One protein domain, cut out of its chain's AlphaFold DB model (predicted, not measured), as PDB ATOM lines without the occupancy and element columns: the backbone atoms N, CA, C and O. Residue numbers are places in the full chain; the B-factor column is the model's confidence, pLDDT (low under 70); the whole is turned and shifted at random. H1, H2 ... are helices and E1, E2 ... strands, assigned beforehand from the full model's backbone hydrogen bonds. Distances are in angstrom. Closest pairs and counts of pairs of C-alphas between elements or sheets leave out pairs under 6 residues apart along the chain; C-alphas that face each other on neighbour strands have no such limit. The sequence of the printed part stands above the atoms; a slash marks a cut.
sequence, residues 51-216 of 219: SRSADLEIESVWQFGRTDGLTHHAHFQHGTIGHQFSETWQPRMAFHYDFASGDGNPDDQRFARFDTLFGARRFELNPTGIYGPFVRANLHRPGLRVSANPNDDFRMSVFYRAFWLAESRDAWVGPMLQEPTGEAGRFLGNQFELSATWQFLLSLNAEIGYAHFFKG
ATOM      1  N   SER A  51     -20.090 -45.995 -25.814       89.31
ATOM      2  CA  SER A  51     -19.157 -46.259 -24.710       89.31
ATOM      3  C   SER A  51     -18.250 -47.464 -25.004       89.31
ATOM      4  O   SER A  51     -18.727 -48.511 -25.450       89.31
ATOM      5  N   ARG A  52     -16.941 -47.294 -24.777       93.06
ATOM      6  CA  ARG A  52     -15.885 -48.298 -24.994       93.06
ATOM      7  C   ARG A  52     -15.854 -48.876 -26.413       93.06
ATOM      8  O   ARG A  52     -15.749 -50.089 -26.601       93.06
ATOM      9  N   SER A  53     -15.972 -48.033 -27.433       94.50
ATOM     10  CA  SER A  53     -16.008 -48.515 -28.814       94.50
ATOM     11  C   SER A  53     -15.245 -47.637 -29.787       94.50
ATOM     12  O   SER A  53     -15.160 -46.421 -29.622       94.50
ATOM     13  N   ALA A  54     -14.714 -48.285 -30.824       96.56
ATOM     14  CA  ALA A  54     -14.228 -47.588 -31.996       96.56
ATOM     15  C   ALA A  54     -15.402 -47.050 -32.823       96.56
ATOM     16  O   ALA A  54     -16.503 -47.620 -32.829       96.56
ATOM     17  N   ASP A  55     -15.132 -45.961 -33.519       97.12
ATOM     18  CA  ASP A  55     -16.030 -45.290 -34.439       97.12
ATOM     19  C   ASP A  55     -15.247 -44.868 -35.688       97.12
ATOM     20  O   ASP A  55     -14.013 -44.791 -35.675       97.12
ATOM     21  N   LEU A  56     -15.967 -44.686 -36.789       97.12
ATOM     22  CA  LEU A  56     -15.371 -44.440 -38.094       97.12
ATOM     23  C   LEU A  56     -16.296 -43.552 -38.908       97.12
ATOM     24  O   LEU A  56     -17.504 -43.781 -38.951       97.12
ATOM     25  N   GLU A  57     -15.704 -42.617 -39.624       97.62
ATOM     26  CA  GLU A  57     -16.347 -41.919 -40.718       97.62
ATOM     27  C   GLU A  57     -15.430 -41.941 -41.935       97.62
ATOM     28  O   GLU A  57     -14.239 -41.660 -41.820       97.62
ATOM     29  N   ILE A  58     -15.976 -42.278 -43.098       97.75
ATOM     30  CA  ILE A  58     -15.288 -42.139 -44.380       97.75
ATOM     31  C   ILE A  58     -16.257 -41.462 -45.336       97.75
ATOM     32  O   ILE A  58     -17.387 -41.925 -45.473       97.75
ATOM     33  N   GLU A  59     -15.819 -40.402 -46.004       96.81
ATOM     34  CA  GLU A  59     -16.544 -39.774 -47.107       96.81
ATOM     35  C   GLU A  59     -15.620 -39.666 -48.317       96.81
ATOM     36  O   GLU A  59     -14.463 -39.263 -48.198       96.81
ATOM     37  N   SER A  60     -16.143 -40.015 -49.486       97.50
ATOM     38  CA  SER A  60     -15.458 -39.826 -50.757       97.50
ATOM     39  C   SER A  60     -16.383 -39.144 -51.742       97.50
ATOM     40  O   SER A  60     -17.546 -39.530 -51.878       97.50
ATOM     41  N   VAL A  61     -15.854 -38.142 -52.433       97.19
ATOM     42  CA  VAL A  61     -16.607 -37.264 -53.323       97.19
ATOM     43  C   VAL A  61     -15.799 -37.026 -54.582       97.19
ATOM     44  O   VAL A  61     -14.607 -36.732 -54.512       97.19
ATOM     45  N   TRP A  62     -16.454 -37.106 -55.731       97.88
ATOM     46  CA  TRP A  62     -15.861 -36.860 -57.036       97.88
ATOM     47  C   TRP A  62     -16.737 -35.902 -57.827       97.88
ATOM     48  O   TRP A  62     -17.956 -36.070 -57.885       97.88
ATOM     49  N   GLN A  63     -16.104 -34.912 -58.445       97.12
ATOM     50  CA  GLN A  63     -16.740 -33.891 -59.264       97.12
ATOM     51  C   GLN A  63     -16.263 -34.012 -60.704       97.12
ATOM     52  O   GLN A  63     -15.075 -34.207 -60.972       97.12
ATOM     53  N   PHE A  64     -17.208 -33.869 -61.625       97.06
ATOM     54  CA  PHE A  64     -16.994 -33.954 -63.060       97.06
ATOM     55  C   PHE A  64     -17.750 -32.826 -63.744       97.06
ATOM     56  O   PHE A  64     -18.854 -32.490 -63.321       97.06
ATOM     57  N   GLY A  65     -17.210 -32.288 -64.833       95.62
ATOM     58  CA  GLY A  65     -17.951 -31.364 -65.685       95.62
ATOM     59  C   GLY A  65     -17.072 -30.267 -66.253       95.62
ATOM     60  O   GLY A  65     -16.027 -30.567 -66.831       95.62
ATOM     61  N   ARG A  66     -17.506 -29.007 -66.146       94.06
ATOM     62  CA  ARG A  66     -16.784 -27.857 -66.705       94.06
ATOM     63  C   ARG A  66     -16.846 -26.618 -65.818       94.06
ATOM     64  O   ARG A  66     -17.868 -26.364 -65.181       94.06
ATOM     65  N   THR A  67     -15.781 -25.825 -65.880       91.69
ATOM     66  CA  THR A  67     -15.631 -24.525 -65.207       91.69
ATOM     67  C   THR A  67     -15.016 -23.552 -66.190       91.69
ATOM     68  O   THR A  67     -13.929 -23.823 -66.688       91.69
ATOM     69  N   ASP A  68     -15.695 -22.459 -66.522       89.38
ATOM     70  CA  ASP A  68     -15.161 -21.417 -67.416       89.38
ATOM     71  C   ASP A  68     -14.643 -21.955 -68.765       89.38
ATOM     72  O   ASP A  68     -13.709 -21.434 -69.367       89.38
ATOM     73  N   GLY A  69     -15.266 -23.032 -69.255       88.25
ATOM     74  CA  GLY A  69     -14.874 -23.726 -70.485       88.25
ATOM     75  C   GLY A  69     -13.817 -24.823 -70.304       88.25
ATOM     76  O   GLY A  69     -13.716 -25.688 -71.180       88.25
ATOM     77  N   LEU A  70     -13.116 -24.869 -69.169       92.94
ATOM     78  CA  LEU A  70     -12.135 -25.900 -68.817       92.94
ATOM     79  C   LEU A  70     -12.821 -27.200 -68.395       92.94
ATOM     80  O   LEU A  70     -13.933 -27.191 -67.861       92.94
ATOM     81  N   THR A  71     -12.161 -28.333 -68.628       96.06
ATOM     82  CA  THR A  71     -12.644 -29.638 -68.163       96.06
ATOM     83  C   THR A  71     -12.378 -29.795 -66.668       96.06
ATOM     84  O   THR A  71     -11.237 -29.705 -66.220       96.06
ATOM     85  N   HIS A  72     -13.418 -30.083 -65.894       95.75
ATOM     86  CA  HIS A  72     -13.335 -30.213 -64.445       95.75
ATOM     87  C   HIS A  72     -13.341 -31.677 -64.001       95.75
ATOM     88  O   HIS A  72     -14.267 -32.429 -64.319       95.75
ATOM     89  N   HIS A  73     -12.313 -32.053 -63.241       96.50
ATOM     90  CA  HIS A  73     -12.195 -33.340 -62.557       96.50
ATOM     91  C   HIS A  73     -11.534 -33.119 -61.203       96.50
ATOM     92  O   HIS A  73     -10.340 -32.836 -61.140       96.50
ATOM     93  N   ALA A  74     -12.294 -33.270 -60.127       97.31
ATOM     94  CA  ALA A  74     -11.801 -33.028 -58.780       97.31
ATOM     95  C   ALA A  74     -12.332 -34.069 -57.799       97.31
ATOM     96  O   ALA A  74     -13.315 -34.762 -58.073       97.31
ATOM     97  N   HIS A  75     -11.683 -34.195 -56.645       97.38
ATOM     98  CA  HIS A  75     -12.147 -35.103 -55.607       97.38
ATOM     99  C   HIS A  75     -11.839 -34.605 -54.199       97.38
ATOM    100  O   HIS A  75     -10.871 -33.879 -53.958       97.38
ATOM    101  N   PHE A  76     -12.667 -35.052 -53.262       96.88
ATOM    102  CA  PHE A  76     -12.517 -34.824 -51.836       96.88
ATOM    103  C   PHE A  76     -12.610 -36.151 -51.092       96.88
ATOM    104  O   PHE A  76     -13.420 -37.009 -51.435       96.88
ATOM    105  N   GLN A  77     -11.752 -36.319 -50.095       97.50
ATOM    106  CA  GLN A  77     -11.661 -37.502 -49.255       97.50
ATOM    107  C   GLN A  77     -11.626 -37.058 -47.800       97.50
ATOM    108  O   GLN A  77     -10.788 -36.235 -47.426       97.50
ATOM    109  N   HIS A  78     -12.495 -37.635 -46.986       96.56
ATOM    110  CA  HIS A  78     -12.513 -37.455 -45.545       96.56
ATOM    111  C   HIS A  78     -12.421 -38.811 -44.859       96.56
ATOM    112  O   HIS A  78     -13.089 -39.771 -45.247       96.56
ATOM    113  N   GLY A  79     -11.627 -38.872 -43.800       96.88
ATOM    114  CA  GLY A  79     -11.539 -40.024 -42.922       96.88
ATOM    115  C   GLY A  79     -11.431 -39.581 -41.473       96.88
ATOM    116  O   GLY A  79     -10.595 -38.748 -41.129       96.88
ATOM    117  N   THR A  80     -12.234 -40.181 -40.606       97.75
ATOM    118  CA  THR A  80     -12.094 -40.076 -39.159       97.75
ATOM    119  C   THR A  80     -12.095 -41.468 -38.563       97.75
ATOM    120  O   THR A  80     -13.010 -42.238 -38.822       97.75
ATOM    121  N   ILE A  81     -11.115 -41.778 -37.719       98.19
ATOM    122  CA  ILE A  81     -11.138 -42.968 -36.866       98.19
ATOM    123  C   ILE A  81     -11.032 -42.527 -35.415       98.19
ATOM    124  O   ILE A  81     -10.149 -41.743 -35.056       98.19
ATOM    125  N   GLY A  82     -11.953 -43.007 -34.588       98.06
ATOM    126  CA  GLY A  82     -12.054 -42.618 -33.191       98.06
ATOM    127  C   GLY A  82     -12.204 -43.798 -32.251       98.06
ATOM    128  O   GLY A  82     -12.566 -44.906 -32.650       98.06
ATOM    129  N   HIS A  83     -11.915 -43.544 -30.980       97.75
ATOM    130  CA  HIS A  83     -12.249 -44.442 -29.888       97.75
ATOM    131  C   HIS A  83     -12.856 -43.650 -28.734       97.75
ATOM    132  O   HIS A  83     -12.247 -42.706 -28.221       97.75
ATOM    133  N   GLN A  84     -14.061 -44.047 -28.344       97.12
ATOM    134  CA  GLN A  84     -14.785 -43.529 -27.195       97.12
ATOM    135  C   GLN A  84     -14.484 -44.419 -25.996       97.12
ATOM    136  O   GLN A  84     -14.861 -45.591 -25.983       97.12
ATOM    137  N   PHE A  85     -13.831 -43.862 -24.986       96.12
ATOM    138  CA  PHE A  85     -13.494 -44.595 -23.778       96.12
ATOM    139  C   PHE A  85     -14.621 -44.506 -22.735       96.12
ATOM    140  O   PHE A  85     -15.573 -43.732 -22.898       96.12
ATOM    141  N   SER A  86     -14.548 -45.342 -21.697       93.56
ATOM    142  CA  SER A  86     -15.604 -45.519 -20.685       93.56
ATOM    143  C   SER A  86     -15.254 -44.961 -19.300       93.56
ATOM    144  O   SER A  86     -15.913 -45.313 -18.324       93.56
ATOM    145  N   GLU A  87     -14.213 -44.136 -19.178       93.12
ATOM    146  CA  GLU A  87     -13.824 -43.495 -17.918       93.12
ATOM    147  C   GLU A  87     -14.679 -42.253 -17.616       93.12
ATOM    148  O   GLU A  87     -15.563 -41.848 -18.381       93.12
ATOM    149  N   THR A  88     -14.399 -41.625 -16.472       93.38
ATOM    150  CA  THR A  88     -14.961 -40.331 -16.086       93.38
ATOM    151  C   THR A  88     -14.793 -39.314 -17.218       93.38
ATOM    152  O   THR A  88     -13.731 -39.210 -17.825       93.38
ATOM    153  N   TRP A  89     -15.872 -38.579 -17.494       94.81
ATOM    154  CA  TRP A  89     -16.020 -37.633 -18.605       94.81
ATOM    155  C   TRP A  89     -16.115 -38.246 -20.003       94.81
ATOM    156  O   TRP A  89     -16.191 -37.491 -20.966       94.81
ATOM    157  N   GLN A  90     -16.136 -39.575 -20.149       94.75
ATOM    158  CA  GLN A  90     -16.297 -40.242 -21.447       94.75
ATOM    159  C   GLN A  90     -15.382 -39.620 -22.523       94.75
ATOM    160  O   GLN A  90     -15.879 -39.070 -23.516       94.75
ATOM    161  N   PRO A  91     -14.051 -39.622 -22.334       96.81
ATOM    162  CA  PRO A  91     -13.161 -39.018 -23.305       96.81
ATOM    163  C   PRO A  91     -13.223 -39.786 -24.628       96.81
ATOM    164  O   PRO A  91     -13.413 -41.003 -24.661       96.81
ATOM    165  N   ARG A  92     -13.031 -39.077 -25.734       97.44
ATOM    166  CA  ARG A  92     -12.902 -39.640 -27.075       97.44
ATOM    167  C   ARG A  92     -11.685 -39.045 -27.749       97.44
ATOM    168  O   ARG A  92     -11.538 -37.826 -27.793       97.44
ATOM    169  N   MET A  93     -10.848 -39.909 -28.304       98.12
ATOM    170  CA  MET A  93      -9.741 -39.507 -29.169       98.12
ATOM    171  C   MET A  93     -10.083 -39.875 -30.603       98.12
ATOM    172  O   MET A  93     -10.587 -40.972 -30.845       98.12
ATOM    173  N   ALA A  94      -9.819 -38.975 -31.544       98.19
ATOM    174  CA  ALA A  94     -10.053 -39.228 -32.955       98.19
ATOM    175  C   ALA A  94      -8.998 -38.595 -33.845       98.19
ATOM    176  O   ALA A  94      -8.686 -37.408 -33.728       98.19
ATOM    177  N   PHE A  95      -8.487 -39.400 -34.764       98.38
ATOM    178  CA  PHE A  95      -7.676 -38.932 -35.869       98.38
ATOM    179  C   PHE A  95      -8.591 -38.537 -37.024       98.38
ATOM    180  O   PHE A  95      -9.527 -39.264 -37.348       98.38
ATOM    181  N   HIS A  96      -8.301 -37.394 -37.631       97.44
ATOM    182  CA  HIS A  96      -9.021 -36.833 -38.762       97.44
ATOM    183  C   HIS A  96      -8.055 -36.623 -39.923       97.44
ATOM    184  O   HIS A  96      -6.932 -36.153 -39.726       97.44
ATOM    185  N   TYR A  97      -8.514 -36.894 -41.133       97.06
ATOM    186  CA  TYR A  97      -7.781 -36.631 -42.355       97.06
ATOM    187  C   TYR A  97      -8.725 -36.119 -43.433       97.06
ATOM    188  O   TYR A  97      -9.775 -36.707 -43.679       97.06
ATOM    189  N   ASP A  98      -8.321 -35.038 -44.087       95.81
ATOM    190  CA  ASP A  98      -9.056 -34.426 -45.181       95.81
ATOM    191  C   ASP A  98      -8.102 -34.150 -46.342       95.81
ATOM    192  O   ASP A  98      -7.027 -33.572 -46.154       95.81
ATOM    193  N   PHE A  99      -8.513 -34.536 -47.543       97.50
ATOM    194  CA  PHE A  99      -7.822 -34.232 -48.787       97.50
ATOM    195  C   PHE A  99      -8.815 -33.675 -49.803       97.50
ATOM    196  O   PHE A  99      -9.791 -34.340 -50.131       97.50
ATOM    197  N   ALA A 100      -8.550 -32.488 -50.331       96.88
ATOM    198  CA  ALA A 100      -9.272 -31.867 -51.430       96.88
ATOM    199  C   ALA A 100      -8.275 -31.567 -52.549       96.88
ATOM    200  O   ALA A 100      -7.264 -30.907 -52.298       96.88
ATOM    201  N   SER A 101      -8.557 -32.023 -53.767       97.62
ATOM    202  CA  SER A 101      -7.668 -31.788 -54.906       97.62
ATOM    203  C   SER A 101      -7.472 -30.290 -55.184       97.62
ATOM    204  O   SER A 101      -8.356 -29.462 -54.925       97.62
ATOM    205  N   GLY A 102      -6.285 -29.954 -55.685       95.75
ATOM    206  CA  GLY A 102      -5.908 -28.638 -56.198       95.75
ATOM    207  C   GLY A 102      -5.650 -28.689 -57.703       95.75
ATOM    208  O   GLY A 102      -5.585 -29.766 -58.295       95.75
ATOM    209  N   ASP A 103      -5.496 -27.523 -58.313       94.38
ATOM    210  CA  ASP A 103      -5.183 -27.347 -59.726       94.38
ATOM    211  C   ASP A 103      -3.681 -27.120 -59.956       94.38
ATOM    212  O   ASP A 103      -3.156 -26.019 -59.821       94.38
ATOM    213  N   GLY A 104      -2.952 -28.191 -60.271       90.12
ATOM    214  CA  GLY A 104      -1.486 -28.148 -60.349       90.12
ATOM    215  C   GLY A 104      -0.916 -27.436 -61.581       90.12
ATOM    216  O   GLY A 104       0.289 -27.162 -61.613       90.12
ATOM    217  N   ASN A 105      -1.737 -27.156 -62.600       88.12
ATOM    218  CA  ASN A 105      -1.283 -26.562 -63.853       88.12
ATOM    219  C   ASN A 105      -2.301 -25.563 -64.441       88.12
ATOM    220  O   ASN A 105      -3.178 -25.985 -65.189       88.12
ATOM    221  N   PRO A 106      -2.135 -24.251 -64.199       78.56
ATOM    222  CA  PRO A 106      -3.069 -23.239 -64.697       78.56
ATOM    223  C   PRO A 106      -3.016 -23.040 -66.223       78.56
ATOM    224  O   PRO A 106      -3.890 -22.386 -66.784       78.56
ATOM    225  N   ASP A 107      -1.990 -23.575 -66.893       85.81
ATOM    226  CA  ASP A 107      -1.755 -23.376 -68.328       85.81
ATOM    227  C   ASP A 107      -2.368 -24.489 -69.198       85.81
ATOM    228  O   ASP A 107      -2.199 -24.489 -70.422       85.81
ATOM    229  N   ASP A 108      -3.053 -25.468 -68.596       89.88
ATOM    230  CA  ASP A 108      -3.750 -26.515 -69.340       89.88
ATOM    231  C   ASP A 108      -5.254 -26.236 -69.511       89.88
ATOM    232  O   ASP A 108      -5.779 -25.183 -69.163       89.88
ATOM    233  N   GLN A 109      -5.952 -27.148 -70.190       92.12
ATOM    234  CA  GLN A 109      -7.389 -27.022 -70.462       92.12
ATOM    235  C   GLN A 109      -8.250 -27.708 -69.388       92.12
ATOM    236  O   GLN A 109      -9.367 -28.155 -69.670       92.12
ATOM    237  N   ARG A 110      -7.726 -27.852 -68.167       93.31
ATOM    238  CA  ARG A 110      -8.380 -28.530 -67.049       93.31
ATOM    239  C   ARG A 110      -8.423 -27.626 -65.824       93.31
ATOM    240  O   ARG A 110      -7.671 -26.676 -65.696       93.31
ATOM    241  N   PHE A 111      -9.357 -27.937 -64.937       92.50
ATOM    242  CA  PHE A 111      -9.463 -27.320 -63.624       92.50
ATOM    243  C   PHE A 111      -9.681 -28.427 -62.595       92.50
ATOM    244  O   PHE A 111     -10.771 -29.004 -62.521       92.50
ATOM    245  N   ALA A 112      -8.640 -28.774 -61.839       94.44
ATOM    246  CA  ALA A 112      -8.650 -29.937 -60.941       94.44
ATOM    247  C   ALA A 112      -8.904 -29.601 -59.459       94.44
ATOM    248  O   ALA A 112      -8.975 -30.498 -58.608       94.44
ATOM    249  N   ARG A 113      -9.078 -28.319 -59.121       95.62
ATOM    250  CA  ARG A 113      -9.369 -27.888 -57.751       95.62
ATOM    251  C   ARG A 113     -10.794 -28.262 -57.351       95.62
ATOM    252  O   ARG A 113     -11.735 -27.865 -58.026       95.62
ATOM    253  N   PHE A 114     -10.964 -28.962 -56.230       95.31
ATOM    254  CA  PHE A 114     -12.297 -29.285 -55.708       95.31
ATOM    255  C   PHE A 114     -13.086 -28.021 -55.353       95.31
ATOM    256  O   PHE A 114     -12.575 -27.124 -54.679       95.31
ATOM    257  N   ASP A 115     -14.343 -27.966 -55.790       90.00
ATOM    258  CA  ASP A 115     -15.283 -26.895 -55.482       90.00
ATOM    259  C   ASP A 115     -16.199 -27.347 -54.339       90.00
ATOM    260  O   ASP A 115     -16.963 -28.312 -54.452       90.00
ATOM    261  N   THR A 116     -16.123 -26.635 -53.214       81.56
ATOM    262  CA  THR A 116     -17.032 -26.846 -52.087       81.56
ATOM    263  C   THR A 116     -18.409 -26.290 -52.464       81.56
ATOM    264  O   THR A 116     -18.733 -25.160 -52.108       81.56
ATOM    265  N   LEU A 117     -19.212 -27.085 -53.188       73.25
ATOM    266  CA  LEU A 117     -20.546 -26.692 -53.676       73.25
ATOM    267  C   LEU A 117     -21.405 -26.074 -52.567       73.25
ATOM    268  O   LEU A 117     -22.078 -25.064 -52.761       73.25
ATOM    269  N   PHE A 118     -21.366 -26.723 -51.402       65.81
ATOM    270  CA  PHE A 118     -22.116 -26.390 -50.204       65.81
ATOM    271  C   PHE A 118     -21.245 -26.716 -48.992       65.81
ATOM    272  O   PHE A 118     -20.514 -27.703 -49.007       65.81
ATOM    273  N   GLY A 119     -21.341 -25.915 -47.935       52.75
ATOM    274  CA  GLY A 119     -20.612 -26.189 -46.703       52.75
ATOM    275  C   GLY A 119     -21.076 -25.301 -45.562       52.75
ATOM    276  O   GLY A 119     -20.994 -24.071 -45.624       52.75
ATOM    277  N   ALA A 120     -21.582 -25.917 -44.497       48.41
ATOM    278  CA  ALA A 120     -21.833 -25.214 -43.250       48.41
ATOM    279  C   ALA A 120     -20.500 -25.061 -42.504       48.41
ATOM    280  O   ALA A 120     -19.954 -26.028 -41.971       48.41
ATOM    281  N   ARG A 121     -20.003 -23.820 -42.409       51.28
ATOM    282  CA  ARG A 121     -18.693 -23.467 -41.816       51.28
ATOM    283  C   ARG A 121     -18.433 -24.096 -40.438       51.28
ATOM    284  O   ARG A 121     -17.288 -24.390 -40.099       51.28
ATOM    285  N   ARG A 122     -19.496 -24.304 -39.649       51.28
ATOM    286  CA  ARG A 122     -19.428 -24.828 -38.280       51.28
ATOM    287  C   ARG A 122     -19.183 -26.338 -38.191       51.28
ATOM    288  O   ARG A 122     -18.358 -26.778 -37.399       51.28
ATOM    289  N   PHE A 123     -19.895 -27.136 -38.986       47.91
ATOM    290  CA  PHE A 123     -19.776 -28.599 -38.924       47.91
ATOM    291  C   PHE A 123     -18.458 -29.092 -39.522       47.91
ATOM    292  O   PHE A 123     -17.906 -30.093 -39.074       47.91
ATOM    293  N   GLU A 124     -17.947 -28.375 -40.520       50.50
ATOM    294  CA  GLU A 124     -16.860 -28.873 -41.360       50.50
ATOM    295  C   GLU A 124     -15.490 -28.379 -40.908       50.50
ATOM    296  O   GLU A 124     -14.488 -29.083 -41.055       50.50
ATOM    297  N   LEU A 125     -15.418 -27.142 -40.409       52.03
ATOM    298  CA  LEU A 125     -14.148 -26.434 -40.387       52.03
ATOM    299  C   LEU A 125     -13.849 -25.766 -39.058       52.03
ATOM    300  O   LEU A 125     -12.679 -25.818 -38.705       52.03
ATOM    301  N   ASN A 126     -14.815 -25.227 -38.298       56.09
ATOM    302  CA  ASN A 126     -14.518 -24.495 -37.054       56.09
ATOM    303  C   ASN A 126     -15.649 -24.535 -36.011       56.09
ATOM    304  O   ASN A 126     -16.813 -24.462 -36.386       56.09
ATOM    305  N   PRO A 127     -15.341 -24.529 -34.703       49.16
ATOM    306  CA  PRO A 127     -16.337 -24.714 -33.643       49.16
ATOM    307  C   PRO A 127     -17.444 -23.650 -33.629       49.16
ATOM    308  O   PRO A 127     -18.601 -23.974 -33.403       49.16
ATOM    309  N   THR A 128     -17.126 -22.392 -33.935       50.91
ATOM    310  CA  THR A 128     -18.056 -21.254 -33.800       50.91
ATOM    311  C   THR A 128     -18.554 -20.689 -35.133       50.91
ATOM    312  O   THR A 128     -19.341 -19.749 -35.146       50.91
ATOM    313  N   GLY A 129     -18.090 -21.214 -36.275       53.06
ATOM    314  CA  GLY A 129     -18.460 -20.727 -37.616       53.06
ATOM    315  C   GLY A 129     -17.976 -19.310 -37.994       53.06
ATOM    316  O   GLY A 129     -18.115 -18.926 -39.154       53.06
ATOM    317  N   ILE A 130     -17.385 -18.552 -37.057       48.84
ATOM    318  CA  ILE A 130     -16.847 -17.183 -37.252       48.84
ATOM    319  C   ILE A 130     -15.424 -17.145 -37.822       48.84
ATOM    320  O   ILE A 130     -14.949 -16.108 -38.272       48.84
ATOM    321  N   TYR A 131     -14.740 -18.280 -37.799       58.75
ATOM    322  CA  TYR A 131     -13.409 -18.470 -38.351       58.75
ATOM    323  C   TYR A 131     -13.568 -19.421 -39.546       58.75
ATOM    324  O   TYR A 131     -14.362 -20.360 -39.477       58.75
ATOM    325  N   GLY A 132     -12.928 -19.138 -40.681       65.69
ATOM    326  CA  GLY A 132     -13.173 -19.877 -41.929       65.69
ATOM    327  C   GLY A 132     -12.143 -19.681 -43.046       65.69
ATOM    328  O   GLY A 132     -12.563 -19.549 -44.190       65.69
ATOM    329  N   PRO A 133     -10.822 -19.648 -42.769       74.81
ATOM    330  CA  PRO A 133      -9.827 -19.514 -43.834       74.81
ATOM    331  C   PRO A 133      -9.596 -20.825 -44.606       74.81
ATOM    332  O   PRO A 133      -8.934 -20.829 -45.635       74.81
ATOM    333  N   PHE A 134     -10.121 -21.955 -44.138       83.69
ATOM    334  CA  PHE A 134     -10.001 -23.237 -44.828       83.69
ATOM    335  C   PHE A 134     -11.335 -23.613 -45.443       83.69
ATOM    336  O   PHE A 134     -12.365 -23.440 -44.807       83.69
ATOM    337  N   VAL A 135     -11.295 -24.139 -46.659       86.06
ATOM    338  CA  VAL A 135     -12.421 -24.739 -47.380       86.06
ATOM    339  C   VAL A 135     -11.947 -26.068 -47.967       86.06
ATOM    340  O   VAL A 135     -10.740 -26.333 -47.966       86.06
ATOM    341  N   ARG A 136     -12.854 -26.923 -48.448       89.19
ATOM    342  CA  ARG A 136     -12.489 -28.210 -49.064       89.19
ATOM    343  C   ARG A 136     -11.941 -27.975 -50.476       89.19
ATOM    344  O   ARG A 136     -12.506 -28.462 -51.432       89.19
ATOM    345  N   ALA A 137     -10.880 -27.195 -50.635       92.38
ATOM    346  CA  ALA A 137     -10.302 -26.884 -51.938       92.38
ATOM    347  C   ALA A 137      -8.790 -26.746 -51.797       92.38
ATOM    348  O   ALA A 137      -8.334 -25.976 -50.949       92.38
ATOM    349  N   ASN A 138      -8.040 -27.491 -52.615       95.81
ATOM    350  CA  ASN A 138      -6.581 -27.500 -52.591       95.81
ATOM    351  C   ASN A 138      -6.003 -27.694 -51.175       95.81
ATOM    352  O   ASN A 138      -5.234 -26.872 -50.676       95.81
ATOM    353  N   LEU A 139      -6.418 -28.757 -50.489       94.62
ATOM    354  CA  LEU A 139      -6.136 -28.922 -49.067       94.62
ATOM    355  C   LEU A 139      -5.715 -30.346 -48.724       94.62
ATOM    356  O   LEU A 139      -6.365 -31.307 -49.106       94.62
ATOM    357  N   HIS A 140      -4.674 -30.460 -47.913       94.25
ATOM    358  CA  HIS A 140      -4.231 -31.682 -47.258       94.25
ATOM    359  C   HIS A 140      -4.127 -31.414 -45.751       94.25
ATOM    360  O   HIS A 140      -3.343 -30.564 -45.319       94.25
ATOM    361  N   ARG A 141      -4.940 -32.101 -44.939       95.25
ATOM    362  CA  ARG A 141      -5.093 -31.787 -43.512       95.25
ATOM    363  C   ARG A 141      -5.229 -33.031 -42.631       95.25
ATOM    364  O   ARG A 141      -6.334 -33.543 -42.471       95.25
ATOM    365  N   PRO A 142      -4.147 -33.488 -41.982       97.50
ATOM    366  CA  PRO A 142      -4.239 -34.352 -40.811       97.50
ATOM    367  C   PRO A 142      -4.632 -33.563 -39.550       97.50
ATOM    368  O   PRO A 142      -4.362 -32.365 -39.413       97.50
ATOM    369  N   GLY A 143      -5.235 -34.249 -38.584       97.31
ATOM    370  CA  GLY A 143      -5.543 -33.679 -37.279       97.31
ATOM    371  C   GLY A 143      -5.858 -34.718 -36.212       97.31
ATOM    372  O   GLY A 143      -6.220 -35.853 -36.505       97.31
ATOM    373  N   LEU A 144      -5.749 -34.299 -34.955       98.19
ATOM    374  CA  LEU A 144      -6.066 -35.102 -33.780       98.19
ATOM    375  C   LEU A 144      -6.993 -34.317 -32.858       98.19
ATOM    376  O   LEU A 144      -6.640 -33.238 -32.377       98.19
ATOM    377  N   ARG A 145      -8.169 -34.878 -32.594       97.50
ATOM    378  CA  ARG A 145      -9.159 -34.319 -31.680       97.50
ATOM    379  C   ARG A 145      -9.246 -35.154 -30.416       97.50
ATOM    380  O   ARG A 145      -9.342 -36.379 -30.481       97.50
ATOM    381  N   VAL A 146      -9.304 -34.473 -29.280       97.88
ATOM    382  CA  VAL A 146      -9.703 -35.048 -27.998       97.88
ATOM    383  C   VAL A 146     -10.950 -34.318 -27.527       97.88
ATOM    384  O   VAL A 146     -10.968 -33.091 -27.476       97.88
ATOM    385  N   SER A 147     -12.005 -35.052 -27.200       97.19
ATOM    386  CA  SER A 147     -13.244 -34.500 -26.649       97.19
ATOM    387  C   SER A 147     -13.638 -35.217 -25.373       97.19
ATOM    388  O   SER A 147     -13.291 -36.379 -25.195       97.19
ATOM    389  N   ALA A 148     -14.376 -34.542 -24.505       97.06
ATOM    390  CA  ALA A 148     -14.890 -35.106 -23.267       97.06
ATOM    391  C   ALA A 148     -16.240 -34.469 -22.917       97.06
ATOM    392  O   ALA A 148     -16.511 -33.321 -23.275       97.06
ATOM    393  N   ASN A 149     -17.053 -35.215 -22.180       96.06
ATOM    394  CA  ASN A 149     -18.345 -34.808 -21.643       96.06
ATOM    395  C   ASN A 149     -18.312 -34.930 -20.110       96.06
ATOM    396  O   ASN A 149     -18.682 -35.979 -19.572       96.06
ATOM    397  N   PRO A 150     -17.816 -33.907 -19.385       95.06
ATOM    398  CA  PRO A 150     -17.763 -33.932 -17.928       95.06
ATOM    399  C   PRO A 150     -19.078 -34.271 -17.223       95.06
ATOM    400  O   PRO A 150     -19.060 -34.922 -16.179       95.06
ATOM    401  N   ASN A 151     -20.195 -33.856 -17.812       93.56
ATOM    402  CA  ASN A 151     -21.554 -34.249 -17.461       93.56
ATOM    403  C   ASN A 151     -22.440 -34.157 -18.718       93.56
ATOM    404  O   ASN A 151     -21.947 -33.829 -19.800       93.56
ATOM    405  N   ASP A 152     -23.735 -34.442 -18.576       90.81
ATOM    406  CA  ASP A 152     -24.680 -34.450 -19.702       90.81
ATOM    407  C   ASP A 152     -24.904 -33.055 -20.317       90.81
ATOM    408  O   ASP A 152     -25.228 -32.941 -21.500       90.81
ATOM    409  N   ASP A 153     -24.652 -31.994 -19.547       94.31
ATOM    410  CA  ASP A 153     -24.885 -30.604 -19.941       94.31
ATOM    411  C   ASP A 153     -23.641 -29.921 -20.528       94.31
ATOM    412  O   ASP A 153     -23.744 -28.859 -21.145       94.31
ATOM    413  N   PHE A 154     -22.447 -30.485 -20.332       95.00
ATOM    414  CA  PHE A 154     -21.181 -29.851 -20.684       95.00
ATOM    415  C   PHE A 154     -20.325 -30.747 -21.570       95.00
ATOM    416  O   PHE A 154     -19.938 -31.854 -21.198       95.00
ATOM    417  N   ARG A 155     -19.965 -30.222 -22.741       95.50
ATOM    418  CA  ARG A 155     -19.128 -30.897 -23.737       95.50
ATOM    419  C   ARG A 155     -17.950 -30.012 -24.081       95.50
ATOM    420  O   ARG A 155     -18.129 -28.819 -24.309       95.50
ATOM    421  N   MET A 156     -16.762 -30.588 -24.171       96.25
ATOM    422  CA  MET A 156     -15.547 -29.854 -24.510       96.25
ATOM    423  C   MET A 156     -14.678 -30.619 -25.498       96.25
ATOM    424  O   MET A 156     -14.704 -31.850 -25.548       96.25
ATOM    425  N   SER A 157     -13.889 -29.892 -26.286       96.31
ATOM    426  CA  SER A 157     -12.902 -30.496 -27.171       96.31
ATOM    427  C   SER A 157     -11.665 -29.633 -27.373       96.31
ATOM    428  O   SER A 157     -11.718 -28.405 -27.292       96.31
ATOM    429  N   VAL A 158     -10.558 -30.314 -27.650       96.75
ATOM    430  CA  VAL A 158      -9.312 -29.755 -28.159       96.75
ATOM    431  C   VAL A 158      -9.047 -30.400 -29.511       96.75
ATOM    432  O   VAL A 158      -9.112 -31.626 -29.635       96.75
ATOM    433  N   PHE A 159      -8.741 -29.599 -30.525       95.75
ATOM    434  CA  PHE A 159      -8.416 -30.099 -31.855       95.75
ATOM    435  C   PHE A 159      -7.103 -29.490 -32.333       95.75
ATOM    436  O   PHE A 159      -6.985 -28.277 -32.487       95.75
ATOM    437  N   TYR A 160      -6.120 -30.350 -32.573       97.06
ATOM    438  CA  TYR A 160      -4.907 -29.996 -33.289       97.06
ATOM    439  C   TYR A 160      -5.036 -30.373 -34.761       97.06
ATOM    440  O   TYR A 160      -5.461 -31.486 -35.087       97.06
ATOM    441  N   ARG A 161      -4.637 -29.474 -35.655       94.94
ATOM    442  CA  ARG A 161      -4.628 -29.701 -37.103       94.94
ATOM    443  C   ARG A 161      -3.369 -29.126 -37.722       94.94
ATOM    444  O   ARG A 161      -2.881 -28.094 -37.274       94.94
ATOM    445  N   ALA A 162      -2.888 -29.754 -38.781       96.88
ATOM    446  CA  ALA A 162      -1.819 -29.209 -39.604       96.88
ATOM    447  C   ALA A 162      -2.290 -29.154 -41.060       96.88
ATOM    448  O   ALA A 162      -2.995 -30.053 -41.513       96.88
ATOM    449  N   PHE A 163      -1.963 -28.077 -41.767       96.25
ATOM    450  CA  PHE A 163      -2.545 -27.740 -43.062       96.25
ATOM    451  C   PHE A 163      -1.455 -27.614 -44.119       96.25
ATOM    452  O   PHE A 163      -0.459 -26.912 -43.927       96.25
ATOM    453  N   TRP A 164      -1.688 -28.248 -45.263       97.44
ATOM    454  CA  TRP A 164      -0.900 -28.095 -46.476       97.44
ATOM    455  C   TRP A 164      -1.807 -27.816 -47.669       97.44
ATOM    456  O   TRP A 164      -2.959 -28.250 -47.685       97.44
ATOM    457  N   LEU A 165      -1.269 -27.151 -48.686       97.19
ATOM    458  CA  LEU A 165      -1.852 -27.159 -50.023       97.19
ATOM    459  C   LEU A 165      -1.670 -28.539 -50.656       97.19
ATOM    460  O   LEU A 165      -0.612 -29.161 -50.507       97.19
ATOM    461  N   ALA A 166      -2.689 -29.010 -51.373       96.94
ATOM    462  CA  ALA A 166      -2.560 -30.219 -52.183       96.94
ATOM    463  C   ALA A 166      -1.607 -29.968 -53.365       96.94
ATOM    464  O   ALA A 166      -0.731 -30.788 -53.631       96.94
ATOM    465  N   GLU A 167      -1.705 -28.791 -53.983       96.25
ATOM    466  CA  GLU A 167      -0.851 -28.288 -55.051       96.25
ATOM    467  C   GLU A 167      -0.280 -26.911 -54.698       96.25
ATOM    468  O   GLU A 167      -1.005 -25.989 -54.333       96.25
ATOM    469  N   SER A 168       1.046 -26.772 -54.808       94.88
ATOM    470  CA  SER A 168       1.790 -25.575 -54.376       94.88
ATOM    471  C   SER A 168       1.554 -24.348 -55.249       94.88
ATOM    472  O   SER A 168       1.629 -23.234 -54.747       94.88
ATOM    473  N   ARG A 169       1.289 -24.549 -56.544       93.88
ATOM    474  CA  ARG A 169       1.014 -23.463 -57.502       93.88
ATOM    475  C   ARG A 169      -0.435 -22.988 -57.450       93.88
ATOM    476  O   ARG A 169      -0.779 -21.968 -58.048       93.88
ATOM    477  N   ASP A 170      -1.287 -23.744 -56.765       94.38
ATOM    478  CA  ASP A 170      -2.711 -23.489 -56.695       94.38
ATOM    479  C   ASP A 170      -3.069 -22.630 -55.474       94.38
ATOM    480  O   ASP A 170      -2.348 -22.590 -54.477       94.38
ATOM    481  N   ALA A 171      -4.188 -21.912 -55.538       92.38
ATOM    482  CA  ALA A 171      -4.553 -20.963 -54.493       92.38
ATOM    483  C   ALA A 171      -4.959 -21.658 -53.185       92.38
ATOM    484  O   ALA A 171      -5.688 -22.655 -53.174       92.38
ATOM    485  N   TRP A 172      -4.592 -21.046 -52.061       92.44
ATOM    486  CA  TRP A 172      -5.313 -21.196 -50.808       92.44
ATOM    487  C   TRP A 172      -6.614 -20.393 -50.891       92.44
ATOM    488  O   TRP A 172      -6.636 -19.171 -50.727       92.44
ATOM    489  N   VAL A 173      -7.710 -21.093 -51.182       88.38
ATOM    490  CA  VAL A 173      -8.972 -20.466 -51.600       88.38
ATOM    491  C   VAL A 173      -9.582 -19.546 -50.546       88.38
ATOM    492  O   VAL A 173     -10.047 -18.469 -50.894       88.38
ATOM    493  N   GLY A 174      -9.588 -19.931 -49.266       84.50
ATOM    494  CA  GLY A 174     -10.299 -19.158 -48.240       84.50
ATOM    495  C   GLY A 174      -9.818 -17.702 -48.136       84.50
ATOM    496  O   GLY A 174     -10.651 -16.799 -48.189       84.50
ATOM    497  N   PRO A 175      -8.501 -17.445 -48.036       86.25
ATOM    498  CA  PRO A 175      -7.941 -16.092 -48.027       86.25
ATOM    499  C   PRO A 175      -7.580 -15.556 -49.415       86.25
ATOM    500  O   PRO A 175      -7.064 -14.445 -49.498       86.25
ATOM    501  N   MET A 176      -7.812 -16.332 -50.481       87.88
ATOM    502  CA  MET A 176      -7.441 -15.997 -51.861       87.88
ATOM    503  C   MET A 176      -5.937 -15.713 -52.035       87.88
ATOM    504  O   MET A 176      -5.547 -14.806 -52.768       87.88
ATOM    505  N   LEU A 177      -5.086 -16.488 -51.355       90.62
ATOM    506  CA  LEU A 177      -3.629 -16.361 -51.446       90.62
ATOM    507  C   LEU A 177      -3.072 -17.417 -52.404       90.62
ATOM    508  O   LEU A 177      -3.333 -18.602 -52.224       90.62
ATOM    509  N   GLN A 178      -2.286 -17.005 -53.393       92.19
ATOM    510  CA  GLN A 178      -1.660 -17.902 -54.362       92.19
ATOM    511  C   GLN A 178      -0.213 -17.484 -54.603       92.19
ATOM    512  O   GLN A 178       0.074 -16.294 -54.719       92.19
ATOM    513  N   GLU A 179       0.673 -18.469 -54.727       91.88
ATOM    514  CA  GLU A 179       2.048 -18.275 -55.176       91.88
ATOM    515  C   GLU A 179       2.245 -19.104 -56.467       91.88
ATOM    516  O   GLU A 179       2.333 -20.330 -56.402       91.88
ATOM    517  N   PRO A 180       2.210 -18.477 -57.661       89.88
ATOM    518  CA  PRO A 180       2.128 -19.204 -58.933       89.88
ATOM    519  C   PRO A 180       3.358 -20.047 -59.300       89.88
ATOM    520  O   PRO A 180       3.248 -20.937 -60.156       89.88
ATOM    521  N   THR A 181       4.527 -19.771 -58.711       91.06
ATOM    522  CA  THR A 181       5.759 -20.536 -58.976       91.06
ATOM    523  C   THR A 181       5.805 -21.839 -58.175       91.06
ATOM    524  O   THR A 181       6.360 -22.836 -58.639       91.06
ATOM    525  N   GLY A 182       5.131 -21.876 -57.023       89.81
ATOM    526  CA  GLY A 182       5.126 -22.986 -56.079       89.81
ATOM    527  C   GLY A 182       6.375 -23.049 -55.192       89.81
ATOM    528  O   GLY A 182       6.543 -24.038 -54.472       89.81
ATOM    529  N   GLU A 183       7.238 -22.032 -55.231       92.44
ATOM    530  CA  GLU A 183       8.499 -21.957 -54.480       92.44
ATOM    531  C   GLU A 183       8.276 -21.733 -52.979       92.44
ATOM    532  O   GLU A 183       9.073 -22.203 -52.166       92.44
ATOM    533  N   ALA A 184       7.150 -21.126 -52.591       92.31
ATOM    534  CA  ALA A 184       6.738 -21.006 -51.184       92.31
ATOM    535  C   ALA A 184       6.456 -22.373 -50.515       92.31
ATOM    536  O   ALA A 184       6.297 -22.487 -49.297       92.31
ATOM    537  N   GLY A 185       6.401 -23.453 -51.299       93.31
ATOM    538  CA  GLY A 185       6.099 -24.790 -50.815       93.31
ATOM    539  C   GLY A 185       4.608 -24.979 -50.546       93.31
ATOM    540  O   GLY A 185       3.755 -24.378 -51.189       93.31
ATOM    541  N   ARG A 186       4.276 -25.900 -49.635       96.19
ATOM    542  CA  ARG A 186       2.880 -26.322 -49.401       96.19
ATOM    543  C   ARG A 186       2.414 -26.140 -47.967       96.19
ATOM    544  O   ARG A 186       1.220 -26.223 -47.726       96.19
ATOM    545  N   PHE A 187       3.315 -25.958 -47.002       97.31
ATOM    546  CA  PHE A 187       2.948 -25.996 -45.588       97.31
ATOM    547  C   PHE A 187       2.338 -24.675 -45.121       97.31
ATOM    548  O   PHE A 187       3.046 -23.695 -44.884       97.31
ATOM    549  N   LEU A 188       1.017 -24.676 -44.945       96.31
ATOM    550  CA  LEU A 188       0.262 -23.513 -44.494       96.31
ATOM    551  C   LEU A 188       0.449 -23.276 -43.000       96.31
ATOM    552  O   LEU A 188       0.494 -22.125 -42.581       96.31
ATOM    553  N   GLY A 189       0.567 -24.324 -42.184       96.00
ATOM    554  CA  GLY A 189       0.801 -24.158 -40.752       96.00
ATOM    555  C   GLY A 189       0.028 -25.118 -39.864       96.00
ATOM    556  O   GLY A 189      -0.577 -26.085 -40.325       96.00
ATOM    557  N   ASN A 190       0.042 -24.820 -38.569       96.50
ATOM    558  CA  ASN A 190      -0.622 -25.605 -37.535       96.50
ATOM    559  C   ASN A 190      -1.752 -24.806 -36.896       96.50
ATOM    560  O   ASN A 190      -1.674 -23.587 -36.780       96.50
ATOM    561  N   GLN A 191      -2.773 -25.492 -36.407       94.50
ATOM    562  CA  GLN A 191      -3.886 -24.886 -35.699       94.50
ATOM    563  C   GLN A 191      -4.192 -25.643 -34.424       94.50
ATOM    564  O   GLN A 191      -4.273 -26.873 -34.424       94.50
ATOM    565  N   PHE A 192      -4.427 -24.882 -33.366       95.06
ATOM    566  CA  PHE A 192      -5.026 -25.379 -32.142       95.06
ATOM    567  C   PHE A 192      -6.393 -24.755 -31.960       95.06
ATOM    568  O   PHE A 192      -6.555 -23.541 -32.081       95.06
ATOM    569  N   GLU A 193      -7.361 -25.594 -31.630       93.19
ATOM    570  CA  GLU A 193      -8.718 -25.176 -31.338       93.19
ATOM    571  C   GLU A 193      -9.195 -25.730 -30.019       93.19
ATOM    572  O   GLU A 193      -8.900 -26.868 -29.658       93.19
ATOM    573  N   LEU A 194      -9.988 -24.912 -29.345       93.94
ATOM    574  CA  LEU A 194     -10.706 -25.254 -28.136       93.94
ATOM    575  C   LEU A 194     -12.180 -24.983 -28.391       93.94
ATOM    576  O   LEU A 194     -12.533 -23.954 -28.971       93.94
ATOM    577  N   SER A 195     -13.041 -25.876 -27.932       92.94
ATOM    578  CA  SER A 195     -14.479 -25.648 -27.940       92.94
ATOM    579  C   SER A 195     -15.104 -26.144 -26.650       92.94
ATOM    580  O   SER A 195     -14.696 -27.171 -26.108       92.94
ATOM    581  N   ALA A 196     -16.125 -25.438 -26.189       93.81
ATOM    582  CA  ALA A 196     -16.976 -25.866 -25.096       93.81
ATOM    583  C   ALA A 196     -18.425 -25.502 -25.409       93.81
ATOM    584  O   ALA A 196     -18.712 -24.404 -25.888       93.81
ATOM    585  N   THR A 197     -19.342 -26.416 -25.128       93.12
ATOM    586  CA  THR A 197     -20.782 -26.188 -25.200       93.12
ATOM    587  C   THR A 197     -21.377 -26.529 -23.851       93.12
ATOM    588  O   THR A 197     -21.113 -27.606 -23.319       93.12
ATOM    589  N   TRP A 198     -22.178 -25.614 -23.317       94.00
ATOM    590  CA  TRP A 198     -22.823 -25.759 -22.025       94.00
ATOM    591  C   TRP A 198     -24.322 -25.499 -22.129       94.00
ATOM    592  O   TRP A 198     -24.747 -24.399 -22.488       94.00
ATOM    593  N   GLN A 199     -25.117 -26.502 -21.782       93.56
ATOM    594  CA  GLN A 199     -26.556 -26.404 -21.604       93.56
ATOM    595  C   GLN A 199     -26.868 -26.054 -20.147       93.56
ATOM    596  O   GLN A 199     -27.050 -26.922 -19.306       93.56
ATOM    597  N   PHE A 200     -26.909 -24.769 -19.808       88.25
ATOM    598  CA  PHE A 200     -27.186 -24.361 -18.423       88.25
ATOM    599  C   PHE A 200     -28.689 -24.282 -18.111       88.25
ATOM    600  O   PHE A 200     -29.067 -24.246 -16.942       88.25
ATOM    601  N   LEU A 201     -29.550 -24.274 -19.139       89.56
ATOM    602  CA  LEU A 201     -31.003 -24.444 -19.032       89.56
ATOM    603  C   LEU A 201     -31.503 -25.340 -20.174       89.56
ATOM    604  O   LEU A 201     -30.927 -25.354 -21.259       89.56
ATOM    605  N   LEU A 202     -32.642 -26.012 -19.983       85.88
ATOM    606  CA  LEU A 202     -33.250 -26.885 -21.003       85.88
ATOM    607  C   LEU A 202     -33.446 -26.198 -22.368       85.88
ATOM    608  O   LEU A 202     -33.326 -26.848 -23.401       85.88
ATOM    609  N   SER A 203     -33.718 -24.892 -22.377       90.19
ATOM    610  CA  SER A 203     -33.942 -24.088 -23.584       90.19
ATOM    611  C   SER A 203     -32.758 -23.206 -23.990       90.19
ATOM    612  O   SER A 203     -32.867 -22.490 -24.987       90.19
ATOM    613  N   LEU A 204     -31.642 -23.218 -23.248       89.62
ATOM    614  CA  LEU A 204     -30.544 -22.277 -23.461       89.62
ATOM    615  C   LEU A 204     -29.181 -22.969 -23.434       89.62
ATOM    616  O   LEU A 204     -28.769 -23.560 -22.437       89.62
ATOM    617  N   ASN A 205     -28.472 -22.833 -24.553       88.81
ATOM    618  CA  ASN A 205     -27.123 -23.342 -24.746       88.81
ATOM    619  C   ASN A 205     -26.161 -22.170 -24.940       88.81
ATOM    620  O   ASN A 205     -26.431 -21.274 -25.739       88.81
ATOM    621  N   ALA A 206     -25.029 -22.208 -24.248       90.62
ATOM    622  CA  ALA A 206     -23.877 -21.363 -24.522       90.62
ATOM    623  C   ALA A 206     -22.807 -22.173 -25.255       90.62
ATOM    624  O   ALA A 206     -22.603 -23.358 -24.988       90.62
ATOM    625  N   GLU A 207     -22.088 -21.516 -26.154       88.94
ATOM    626  CA  GLU A 207     -20.943 -22.094 -26.840       88.94
ATOM    627  C   GLU A 207     -19.796 -21.098 -26.857       88.94
ATOM    628  O   GLU A 207     -19.980 -19.909 -27.118       88.94
ATOM    629  N   ILE A 208     -18.603 -21.605 -26.582       90.06
ATOM    630  CA  ILE A 208     -17.359 -20.856 -26.638       90.06
ATOM    631  C   ILE A 208     -16.408 -21.640 -27.529       90.06
ATOM    632  O   ILE A 208     -16.289 -22.861 -27.409       90.06
ATOM    633  N   GLY A 209     -15.708 -20.936 -28.411       89.69
ATOM    634  CA  GLY A 209     -14.648 -21.519 -29.215       89.69
ATOM    635  C   GLY A 209     -13.483 -20.562 -29.384       89.69
ATOM    636  O   GLY A 209     -13.663 -19.348 -29.458       89.69
ATOM    637  N   TYR A 210     -12.288 -21.131 -29.457       90.50
ATOM    638  CA  TYR A 210     -11.034 -20.435 -29.695       90.50
ATOM    639  C   TYR A 210     -10.250 -21.192 -30.762       90.50
ATOM    640  O   TYR A 210     -10.215 -22.418 -30.738       90.50
ATOM    641  N   ALA A 211      -9.613 -20.465 -31.677       90.75
ATOM    642  CA  ALA A 211      -8.715 -21.022 -32.677       90.75
ATOM    643  C   ALA A 211      -7.459 -20.154 -32.755       90.75
ATOM    644  O   ALA A 211      -7.556 -18.929 -32.834       90.75
ATOM    645  N   HIS A 212      -6.290 -20.786 -32.758       92.25
ATOM    646  CA  HIS A 212      -5.016 -20.126 -33.006       92.25
ATOM    647  C   HIS A 212      -4.291 -20.821 -34.144       92.25
ATOM    648  O   HIS A 212      -4.063 -22.029 -34.085       92.25
ATOM    649  N   PHE A 213      -3.906 -20.047 -35.155       93.25
ATOM    650  CA  PHE A 213      -3.215 -20.544 -36.331       93.25
ATOM    651  C   PHE A 213      -1.773 -20.046 -36.379       93.25
ATOM    652  O   PHE A 213      -1.508 -18.850 -36.477       93.25
ATOM    653  N   PHE A 214      -0.847 -20.994 -36.326       95.44
ATOM    654  CA  PHE A 214       0.587 -20.795 -36.438       95.44
ATOM    655  C   PHE A 214       0.982 -20.948 -37.902       95.44
ATOM    656  O   PHE A 214       0.931 -22.053 -38.440       95.44
ATOM    657  N   LYS A 215       1.368 -19.841 -38.538       94.88
ATOM    658  CA  LYS A 215       1.800 -19.820 -39.938       94.88
ATOM    659  C   LYS A 215       2.986 -20.764 -40.180       94.88
ATOM    660  O   LYS A 215       3.915 -20.816 -39.378       94.88
ATOM    661  N   GLY A 216       2.913 -21.512 -41.276       94.88
ATOM    662  CA  GLY A 216       3.963 -22.397 -41.774       94.88
ATOM    663  C   GLY A 216       4.917 -21.698 -42.743       94.88
ATOM    664  O   GLY A 216       4.981 -20.474 -42.786       94.88
TER     665      GLY A 216
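This is residues 51 to 216 of the 219 residues of a protein of Acidobacteria bacterium (UniProt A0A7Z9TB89). One long sheet of seven antiparallel strands, twisted and curled into a trough that is not closed, makes the body; a loop with the four-residue helix H1, residues 118 to 136, lies on the hollow side. Two other long links, with residues 101 to 117 and 165 to 186, gather toward the end of the trough where E1 turns into E2. The printed part has 166 residues with seven named strands and one named helix, in the order E1 E2 E3 H1 E4 E5 E6 E7, and its class is mostly strand. The sheet's order is E1, E2, E3, E4, E5, E6, E7. The whole is elongated, 56 by 29 by 28 A, and only just compact, close to loose, with a radius of gyration of the C-alphas of 18.2 A.

E1, residues 53 to 67, begins at C-alpha 53 (-16.008, -48.515, -28.814), is 43.6 A long and bends by 54 degrees at residue 64. E2, residues 70 to 84, is 45.3 A long, and E3, residues 92 to 100, 25.8 A. H1, residues 121 to 124, is 5.7 A long and begins at C-alpha 121 (-18.693, -23.467, -41.816). E4, residues 139 to 151, is 35.6 A long and bends by 53 degrees at residue 142. E5, residues 154 to 164, is 32.9 A long; E6, residues 187 to 201, 43.1 A. E7, residues 204 to 215, is 36.4 A long and ends at C-alpha 215 (1.800, -19.820, -39.938).

From edge strand E1 to edge strand E7 the strands' lines turn by 67 degrees and the way across the sheet by 82 degrees. E1, E2 and E3 form a meander, each strand the antiparallel neighbour of the one before, and E4, E5, E6 and E7 form another. Hairpin E1 and E2 has N 59 and O 78 at 2.9 A; hairpin E2 and E3 has N 79 and O 97 at 2.9 A. E3 and E4 are antiparallel at 156 degrees, with N 96 and O 143 at 2.8 A. Within hydrogen-bond range across the hairpins are N 158 and O 146, 2.8 A, between E5 and E4; N 159 and O 193, 2.9 A, between E5 and E6; and N 194 and O 210, 2.9 A, between E6 and E7. H1 is not on the sheet; it is too short for any O i to N i+4 pair, and its one O i to N i+3 pair is not within range. Residues 71 to 72 of E2 pair with residues 110 to 111, parallel.

The C-alphas of Asp 107 and Leu 201 are the two farthest apart, 57.3 A. The printed part has no cut. The links E3 to H1, H1 to E4 and E5 to E6 are long. Mean pLDDT of the printed part is 90.0, and residues 118 to 132 are under 70.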